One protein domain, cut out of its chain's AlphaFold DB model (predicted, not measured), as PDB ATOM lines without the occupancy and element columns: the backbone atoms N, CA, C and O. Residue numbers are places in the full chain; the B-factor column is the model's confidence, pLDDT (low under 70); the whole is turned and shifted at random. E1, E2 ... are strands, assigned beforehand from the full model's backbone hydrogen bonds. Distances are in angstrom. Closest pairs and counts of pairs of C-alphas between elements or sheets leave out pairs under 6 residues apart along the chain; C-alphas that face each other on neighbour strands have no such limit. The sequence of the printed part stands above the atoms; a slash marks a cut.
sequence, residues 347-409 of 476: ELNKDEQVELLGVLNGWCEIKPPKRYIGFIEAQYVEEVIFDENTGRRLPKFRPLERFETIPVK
ATOM      1  N   GLU A 347      95.760 106.127  88.384       71.81
ATOM      2  CA  GLU A 347      96.982 105.907  87.617       71.81
ATOM      3  C   GLU A 347      97.786 107.208  87.564       71.81
ATOM      4  O   GLU A 347      97.287 108.245  87.125       71.81
ATOM      5  N   LEU A 348      99.036 107.157  88.030       69.31
ATOM      6  CA  LEU A 348      99.964 108.283  87.950       69.31
ATOM      7  C   LEU A 348     100.696 108.241  86.614       69.31
ATOM      8  O   LEU A 348     101.261 107.210  86.238       69.31
ATOM      9  N   ASN A 349     100.715 109.369  85.910       76.31
ATOM     10  CA  ASN A 349     101.522 109.479  84.704       76.31
ATOM     11  C   ASN A 349     102.997 109.659  85.059       76.31
ATOM     12  O   ASN A 349     103.356 110.181  86.118       76.31
ATOM     13  N   LYS A 350     103.868 109.269  84.127       68.75
ATOM     14  CA  LYS A 350     105.283 109.630  84.194       68.75
ATOM     15  C   LYS A 350     105.392 111.158  84.330       68.75
ATOM     16  O   LYS A 350     104.709 111.882  83.611       68.75
ATOM     17  N   ASP A 351     106.225 111.607  85.267       73.94
ATOM     18  CA  ASP A 351     106.481 113.017  85.607       73.94
ATOM     19  C   ASP A 351     105.372 113.736  86.410       73.94
ATOM     20  O   ASP A 351     105.517 114.917  86.743       73.94
ATOM     21  N   GLU A 352     104.295 113.041  86.795       80.00
ATOM     22  CA  GLU A 352     103.281 113.595  87.696       80.00
ATOM     23  C   GLU A 352     103.843 113.756  89.119       80.00
ATOM     24  O   GLU A 352     104.359 112.816  89.727       80.00
ATOM     25  N   GLN A 353     103.763 114.976  89.656       80.19
ATOM     26  CA  GLN A 353     104.257 115.305  90.992       80.19
ATOM     27  C   GLN A 353     103.237 114.875  92.051       80.19
ATOM     28  O   GLN A 353     102.061 115.236  91.964       80.19
ATOM     29  N   VAL A 354     103.689 114.169  93.087       82.62
ATOM     30  CA  VAL A 354     102.871 113.838  94.263       82.62
ATOM     31  C   VAL A 354     103.567 114.306  95.535       82.62
ATOM     32  O   VAL A 354     104.792 114.370  95.603       82.62
ATOM     33  N   GLU A 355     102.796 114.633  96.565       85.94
ATOM     34  CA  GLU A 355     103.343 114.982  97.878       85.94
ATOM     35  C   GLU A 355     103.627 113.696  98.668       85.94
ATOM     36  O   GLU A 355     102.729 112.874  98.837       85.94
ATOM     37  N   LEU A 356     104.863 113.497  99.145       85.81
ATOM     38  CA  LEU A 356     105.206 112.360 100.006       85.81
ATOM     39  C   LEU A 356     104.856 112.698 101.459       85.81
ATOM     40  O   LEU A 356     105.456 113.594 102.054       85.81
ATOM     41  N   LEU A 357     103.913 111.956 102.034       86.12
ATOM     42  CA  LEU A 357     103.463 112.131 103.415       86.12
ATOM     43  C   LEU A 357     104.296 111.305 104.404       86.12
ATOM     44  O   LEU A 357     104.574 111.766 105.509       86.12
ATOM     45  N   GLY A 358     104.753 110.117 104.001       83.81
ATOM     46  CA  GLY A 358     105.494 109.222 104.886       83.81
ATOM     47  C   GLY A 358     105.997 107.954 104.203       83.81
ATOM     48  O   GLY A 358     105.684 107.683 103.046       83.81
ATOM     49  N   VAL A 359     106.797 107.170 104.930       82.50
ATOM     50  CA  VAL A 359     107.243 105.835 104.508       82.50
ATOM     51  C   VAL A 359     106.939 104.850 105.632       82.50
ATOM     52  O   VAL A 359     107.387 105.054 106.758       82.50
ATOM     53  N   LEU A 360     106.195 103.786 105.332       73.38
ATOM     54  CA  LEU A 360     105.787 102.754 106.282       73.38
ATOM     55  C   LEU A 360     105.942 101.371 105.642       73.38
ATOM     56  O   LEU A 360     105.310 101.074 104.633       73.38
ATOM     57  N   ASN A 361     106.782 100.513 106.231       76.44
ATOM     58  CA  ASN A 361     106.937  99.100 105.849       76.44
ATOM     59  C   ASN A 361     107.159  98.851 104.341       76.44
ATOM     60  O   ASN A 361     106.547  97.962 103.754       76.44
ATOM     61  N   GLY A 362     108.019  99.648 103.696       79.19
ATOM     62  CA  GLY A 362     108.310  99.510 102.260       79.19
ATOM     63  C   GLY A 362     107.279 100.156 101.329       79.19
ATOM     64  O   GLY A 362     107.375  99.988 100.114       79.19
ATOM     65  N   TRP A 363     106.332 100.924 101.873       83.50
ATOM     66  CA  TRP A 363     105.371 101.737 101.130       83.50
ATOM     67  C   TRP A 363     105.580 103.219 101.417       83.50
ATOM     68  O   TRP A 363     105.865 103.612 102.545       83.50
ATOM     69  N   CYS A 364     105.411 104.044 100.396       84.62
ATOM     70  CA  CYS A 364     105.400 105.492 100.473       84.62
ATOM     71  C   CYS A 364     103.947 105.969 100.477       84.62
ATOM     72  O   CYS A 364     103.227 105.744  99.506       84.62
ATOM     73  N   GLU A 365     103.523 106.624 101.552       87.19
ATOM     74  CA  GLU A 365     102.244 107.327 101.614       87.19
ATOM     75  C   GLU A 365     102.357 108.608 100.786       87.19
ATOM     76  O   GLU A 365     103.226 109.447 101.032       87.19
ATOM     77  N   ILE A 366     101.501 108.744  99.780       87.81
ATOM     78  CA  ILE A 366     101.521 109.829  98.807       87.81
ATOM     79  C   ILE A 366     100.166 110.523  98.743       87.81
ATOM     80  O   ILE A 366      99.113 109.912  98.914       87.81
ATOM     81  N   LYS A 367     100.186 111.810  98.427       85.25
ATOM     82  CA  LYS A 367      99.000 112.600  98.125       85.25
ATOM     83  C   LYS A 367      99.130 113.146  96.707       85.25
ATOM     84  O   LYS A 367      99.849 114.128  96.490       85.25
ATOM     85  N   PRO A 368      98.488 112.492  95.725       80.56
ATOM     86  CA  PRO A 368      98.407 113.010  94.370       80.56
ATOM     87  C   PRO A 368      97.730 114.391  94.328       80.56
ATOM     88  O   PRO A 368      97.054 114.795  95.281       80.56
ATOM     89  N   PRO A 369      97.843 115.129  93.209       73.00
ATOM     90  CA  PRO A 369      97.139 116.402  93.026       73.00
ATOM     91  C   PRO A 369      95.615 116.255  93.174       73.00
ATOM     92  O   PRO A 369      94.907 117.196  93.543       73.00
ATOM     93  N   LYS A 370      95.100 115.054  92.882       66.06
ATOM     94  CA  LYS A 370      93.702 114.662  93.050       66.06
ATOM     95  C   LYS A 370      93.478 114.173  94.488       66.06
ATOM     96  O   LYS A 370      94.293 113.462  95.051       66.06
ATOM     97  N   ARG A 371      92.357 114.597  95.080       66.19
ATOM     98  CA  ARG A 371      92.068 114.756  96.527       66.19
ATOM     99  C   ARG A 371      92.177 113.535  97.475       66.19
ATOM    100  O   ARG A 371      91.681 113.645  98.592       66.19
ATOM    101  N   TYR A 372      92.771 112.409  97.103       79.12
ATOM    102  CA  TYR A 372      92.888 111.239  97.984       79.12
ATOM    103  C   TYR A 372      94.339 111.016  98.436       79.12
ATOM    104  O   TYR A 372      95.282 111.482  97.807       79.12
ATOM    105  N   ILE A 373      94.505 110.337  99.569       80.19
ATOM    106  CA  ILE A 373      95.795 109.817 100.028       80.19
ATOM    107  C   ILE A 373      95.890 108.373  99.540       80.19
ATOM    108  O   ILE A 373      94.915 107.624  99.632       80.19
ATOM    109  N   GLY A 374      97.040 107.997  98.998       82.25
ATOM    110  CA  GLY A 374      97.323 106.655  98.509       82.25
ATOM    111  C   GLY A 374      98.702 106.174  98.944       82.25
ATOM    112  O   GLY A 374      99.445 106.892  99.602       82.25
ATOM    113  N   PHE A 375      99.061 104.952  98.569       82.12
ATOM    114  CA  PHE A 375     100.345 104.343  98.903       82.12
ATOM    115  C   PHE A 375     100.977 103.719  97.660       82.12
ATOM    116  O   PHE A 375     100.317 102.970  96.948       82.12
ATOM    117  N   ILE A 376     102.258 103.971  97.423       82.06
ATOM    118  CA  ILE A 376     103.050 103.362  96.343       82.06
ATOM    119  C   ILE A 376     104.185 102.530  96.946       82.06
ATOM    120  O   ILE A 376     104.682 102.868  98.018       82.06
ATOM    121  N   GLU A 377     104.614 101.439  96.310       78.31
ATOM    122  CA  GLU A 377     105.787 100.703  96.806       78.31
ATOM    123  C   GLU A 377     107.038 101.574  96.725       78.31
ATOM    124  O   GLU A 377     107.295 102.230  95.713       78.31
ATOM    125  N   ALA A 378     107.858 101.535  97.773       78.88
ATOM    126  CA  ALA A 378     109.079 102.326  97.861       78.88
ATOM    127  C   ALA A 378     110.061 102.023  96.718       78.88
ATOM    128  O   ALA A 378     110.851 102.887  96.352       78.88
ATOM    129  N   GLN A 379     109.988 100.833  96.105       80.12
ATOM    130  CA  GLN A 379     110.823 100.481  94.954       80.12
ATOM    131  C   GLN A 379     110.570 101.351  93.714       80.12
ATOM    132  O   GLN A 379     111.462 101.474  92.874       80.12
ATOM    133  N   TYR A 380     109.394 101.977  93.608       76.94
ATOM    134  CA  TYR A 380     109.075 102.898  92.516       76.94
ATOM    135  C   TYR A 380     109.583 104.322  92.772       76.94
ATOM    136  O   TYR A 380     109.614 105.132  91.846       76.94
ATOM    137  N   VAL A 381     110.032 104.631  93.992       79.25
ATOM    138  CA  VAL A 381     110.635 105.918  94.352       79.25
ATOM    139  C   VAL A 381     112.159 105.807  94.205       79.25
ATOM    140  O   VAL A 381     112.811 104.972  94.826       79.25
ATOM    141  N   GLU A 382     112.736 106.615  93.319       78.50
ATOM    142  CA  GLU A 382     114.179 106.705  93.066       78.50
ATOM    143  C   GLU A 382     114.884 107.463  94.192       78.50
ATOM    144  O   GLU A 382     115.859 106.973  94.756       78.50
ATOM    145  N   GLU A 383     114.370 108.644  94.530       79.12
ATOM    146  CA  GLU A 383     114.974 109.549  95.504       79.12
ATOM    147  C   GLU A 383     113.894 110.413  96.157       79.12
ATOM    148  O   GLU A 383     112.897 110.757  95.527       79.12
ATOM    149  N   VAL A 384     114.079 110.781  97.424       73.94
ATOM    150  CA  VAL A 384     113.227 111.763  98.102       73.94
ATOM    151  C   VAL A 384     113.992 113.078  98.164       73.94
ATOM    152  O   VAL A 384     114.918 113.220  98.959       73.94
ATOM    153  N   ILE A 385     113.609 114.034  97.322       78.38
ATOM    154  CA  ILE A 385     114.234 115.353  97.235       78.38
ATOM    155  C   ILE A 385     113.586 116.270  98.273       78.38
ATOM    156  O   ILE A 385     112.362 116.333  98.391       78.38
ATOM    157  N   PHE A 386     114.403 116.989  99.039       75.12
ATOM    158  CA  PHE A 386     113.921 118.047  99.921       75.12
ATOM    159  C   PHE A 386     113.865 119.368  99.148       75.12
ATOM    160  O   PHE A 386     114.891 119.852  98.680       75.12
ATOM    161  N   ASP A 387     112.672 119.941  99.000       75.81
ATOM    162  CA  ASP A 387     112.501 121.263  98.401       75.81
ATOM    163  C   ASP A 387     112.663 122.338  99.482       75.81
ATOM    164  O   ASP A 387     111.786 122.536 100.325       75.81
ATOM    165  N   GLU A 388     113.793 123.045  99.447       80.56
ATOM    166  CA  GLU A 388     114.135 124.098 100.410       80.56
ATOM    167  C   GLU A 388     113.147 125.275 100.399       80.56
ATOM    168  O   GLU A 388     112.979 125.939 101.421       80.56
ATOM    169  N   ASN A 389     112.452 125.521  99.282       78.81
ATOM    170  CA  ASN A 389     111.516 126.641  99.170       78.81
ATOM    171  C   ASN A 389     110.168 126.336  99.825       78.81
ATOM    172  O   ASN A 389     109.507 127.240 100.339       78.81
ATOM    173  N   THR A 390     109.739 125.072  99.791       78.38
ATOM    174  CA  THR A 390     108.437 124.649 100.326       78.38
ATOM    175  C   THR A 390     108.549 123.894 101.650       78.38
ATOM    176  O   THR A 390     107.537 123.700 102.326       78.38
ATOM    177  N   GLY A 391     109.755 123.463 102.034       79.38
ATOM    178  CA  GLY A 391     109.999 122.593 103.186       79.38
ATOM    179  C   GLY A 391     109.428 121.182 103.016       79.38
ATOM    180  O   GLY A 391     109.316 120.445 103.997       79.38
ATOM    181  N   ARG A 392     109.017 120.806 101.795       72.62
ATOM    182  CA  ARG A 392     108.358 119.526 101.501       72.62
ATOM    183  C   ARG A 392     109.348 118.490 100.986       72.62
ATOM    184  O   ARG A 392     110.374 118.809 100.392       72.62
ATOM    185  N   ARG A 393     108.998 117.221 101.192       72.62
ATOM    186  CA  ARG A 393     109.682 116.070 100.599       72.62
ATOM    187  C   ARG A 393     108.941 115.661  99.328       72.62
ATOM    188  O   ARG A 393     107.759 115.331  99.390       72.62
ATOM    189  N   LEU A 394     109.630 115.694  98.195       71.56
ATOM    190  CA  LEU A 394     109.097 115.336  96.883       71.56
ATOM    191  C   LEU A 394     109.754 114.031  96.407       71.56
ATOM    192  O   LEU A 394     110.982 113.962  96.341       71.56
ATOM    193  N   PRO A 395     108.982 112.980  96.097       71.62
ATOM    194  CA  PRO A 395     109.529 111.751  95.553       71.62
ATOM    195  C   PRO A 395     109.840 111.936  94.061       71.62
ATOM    196  O   PRO A 395     108.993 112.363  93.279       71.62
ATOM    197  N   LYS A 396     111.051 111.575  93.653       74.19
ATOM    198  CA  LYS A 396     111.426 111.353  92.259       74.19
ATOM    199  C   LYS A 396     111.197 109.878  91.952       74.19
ATOM    200  O   LYS A 396     111.705 109.029  92.676       74.19
ATOM    201  N   PHE A 397     110.422 109.558  90.921       74.56
ATOM    202  CA  PHE A 397     110.088 108.172  90.581       74.56
ATOM    203  C   PHE A 397     111.105 107.552  89.626       74.56
ATOM    204  O   PHE A 397     111.617 108.230  88.734       74.56
ATOM    205  N   ARG A 398     111.366 106.249  89.781       67.25
ATOM    206  CA  ARG A 398     112.231 105.518  88.847       67.25
ATOM    207  C   ARG A 398     111.573 105.477  87.460       67.25
ATOM    208  O   ARG A 398     110.380 105.181  87.370       67.25
ATOM    209  N   PRO A 399     112.320 105.721  86.370       52.00
ATOM    210  CA  PRO A 399     111.795 105.515  85.029       52.00
ATOM    211  C   PRO A 399     111.484 104.027  84.812       52.00
ATOM    212  O   PRO A 399     112.363 103.183  84.963       52.00
ATOM    213  N   LEU A 400     110.244 103.704  84.441       48.25
ATOM    214  CA  LEU A 400     109.867 102.347  84.044       48.25
ATOM    215  C   LEU A 400     110.304 102.089  82.593       48.25
ATOM    216  O   LEU A 400     109.962 102.859  81.693       48.25
ATOM    217  N   GLU A 401     111.055 101.009  82.357       38.62
ATOM    218  CA  GLU A 401     111.554 100.639  81.018       38.62
ATOM    219  C   GLU A 401     110.470 100.018  80.108       38.62
ATOM    220  O   GLU A 401     110.659  99.895  78.897       38.62
ATOM    221  N   ARG A 402     109.296  99.683  80.660       36.78
ATOM    222  CA  ARG A 402     108.071  99.297  79.937       36.78
ATOM    223  C   ARG A 402     106.840  99.824  80.672       36.78
ATOM    224  O   ARG A 402     106.910 100.077  81.868       36.78
ATOM    225  N   PHE A 403     105.724  99.988  79.953       35.16
ATOM    226  CA  PHE A 403     104.429 100.427  80.491       35.16
ATOM    227  C   PHE A 403     103.886  99.430  81.530       35.16
ATOM    228  O   PHE A 403     103.045  98.589  81.223       35.16
ATOM    229  N   GLU A 404     104.380  99.510  82.759       39.69
ATOM    230  CA  GLU A 404     103.787  98.866  83.923       39.69
ATOM    231  C   GLU A 404     102.898  99.888  84.629       39.69
ATOM    232  O   GLU A 404     103.303 101.021  84.889       39.69
ATOM    233  N   THR A 405     101.649  99.518  84.899       42.12
ATOM    234  CA  THR A 405     100.747 100.374  85.667       42.12
ATOM    235  C   THR A 405     101.147 100.317  87.135       42.12
ATOM    236  O   THR A 405     101.125  99.245  87.733       42.12
ATOM    237  N   ILE A 406     101.495 101.466  87.716       46.59
ATOM    238  CA  ILE A 406     101.879 101.574  89.125       46.59
ATOM    239  C   ILE A 406     100.615 101.494  89.991       46.59
ATOM    240  O   ILE A 406      99.736 102.350  89.859       46.59
ATOM    241  N   PRO A 407     100.487 100.501  90.885       45.47
ATOM    242  CA  PRO A 407      99.325 100.410  91.748       45.47
ATOM    243  C   PRO A 407      99.435 101.337  92.966       45.47
ATOM    244  O   PRO A 407     100.430 101.312  93.689       45.47
ATOM    245  N   VAL A 408      98.376 102.107  93.233       39.34
ATOM    246  CA  VAL A 408      98.244 102.957  94.428       39.34
ATOM    247  C   VAL A 408      97.291 102.299  95.432       39.34
ATOM    248  O   VAL A 408      96.102 102.203  95.152       39.34
ATOM    249  N   LYS A 409      97.798 101.860  96.593       47.09
ATOM    250  CA  LYS A 409      97.034 101.230  97.694       47.09
ATOM    251  C   LYS A 409      96.353 102.258  98.609       47.09
ATOM    252  O   LYS A 409      96.771 103.407  98.658       47.09
TER     253      LYS A 409
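AT A GLANCE: This is residues 347 to 409 of the 476 residues of an uncharacterized protein of candidate division Zixibacteria bacterium SM23_73_2 (UniProt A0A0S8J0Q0). A three-stranded antiparallel sheet has a two-stranded hairpin, E4 and E5, packed on it where E5 meets E1; a tail with no named element, residues 398 to 409, follows. The turn of that hairpin at Asn 389 and the tail at Arg 402 lie at opposite ends of the long axis. The printed part has 63 residues with no named helix and five strands in the order E1 E2 E3 E4 E5; the class is all strand, though under half of the residues, 28, are in named elements. It is compact, with a radius of gyration of the C-alphas of 11.2 A and spans of 33 by 24 by 21 A.

IN THESE COORDINATES: Find C-alpha 355 at (103.343, 114.982, 97.878); from there E1 runs 15.0 A to residue 360. E2 is residues 363 to 367, 12.9 A, and E3 residues 374 to 377, 10.5 A. E4 is residues 381 to 387, 16.0 A. E5, residues 392 to 397, runs 15.8 A to C-alpha 397 at (110.088, 108.172, 90.581).

HOW THE PARTS SIT: Start with the sheet E1 - E2 - E3, a meander, each strand the antiparallel neighbour of the one before. In the hairpin E1 and E2, look for N 357 and O 365, 2.8 A apart; in the hairpin E2 and E3, N 364 and O 376, 2.8 A. The hairpin E4 and E5 has N 385 and O 394 at 2.8 A. The closest C-alphas of E1 and E5 are those of Leu 356 and Leu 394, 5.8 A. E3 and E5 are apart, and E3 and E4 meet only through their link.

THE WHOLE: The C-alphas farthest apart, of Asn 389 and Arg 402, are 33.6 A apart. The printed part has no cut and no long link. Mean pLDDT of the printed part is 71.8; residues 348, 350, 370 to 371 and 398 to 409 are under 70.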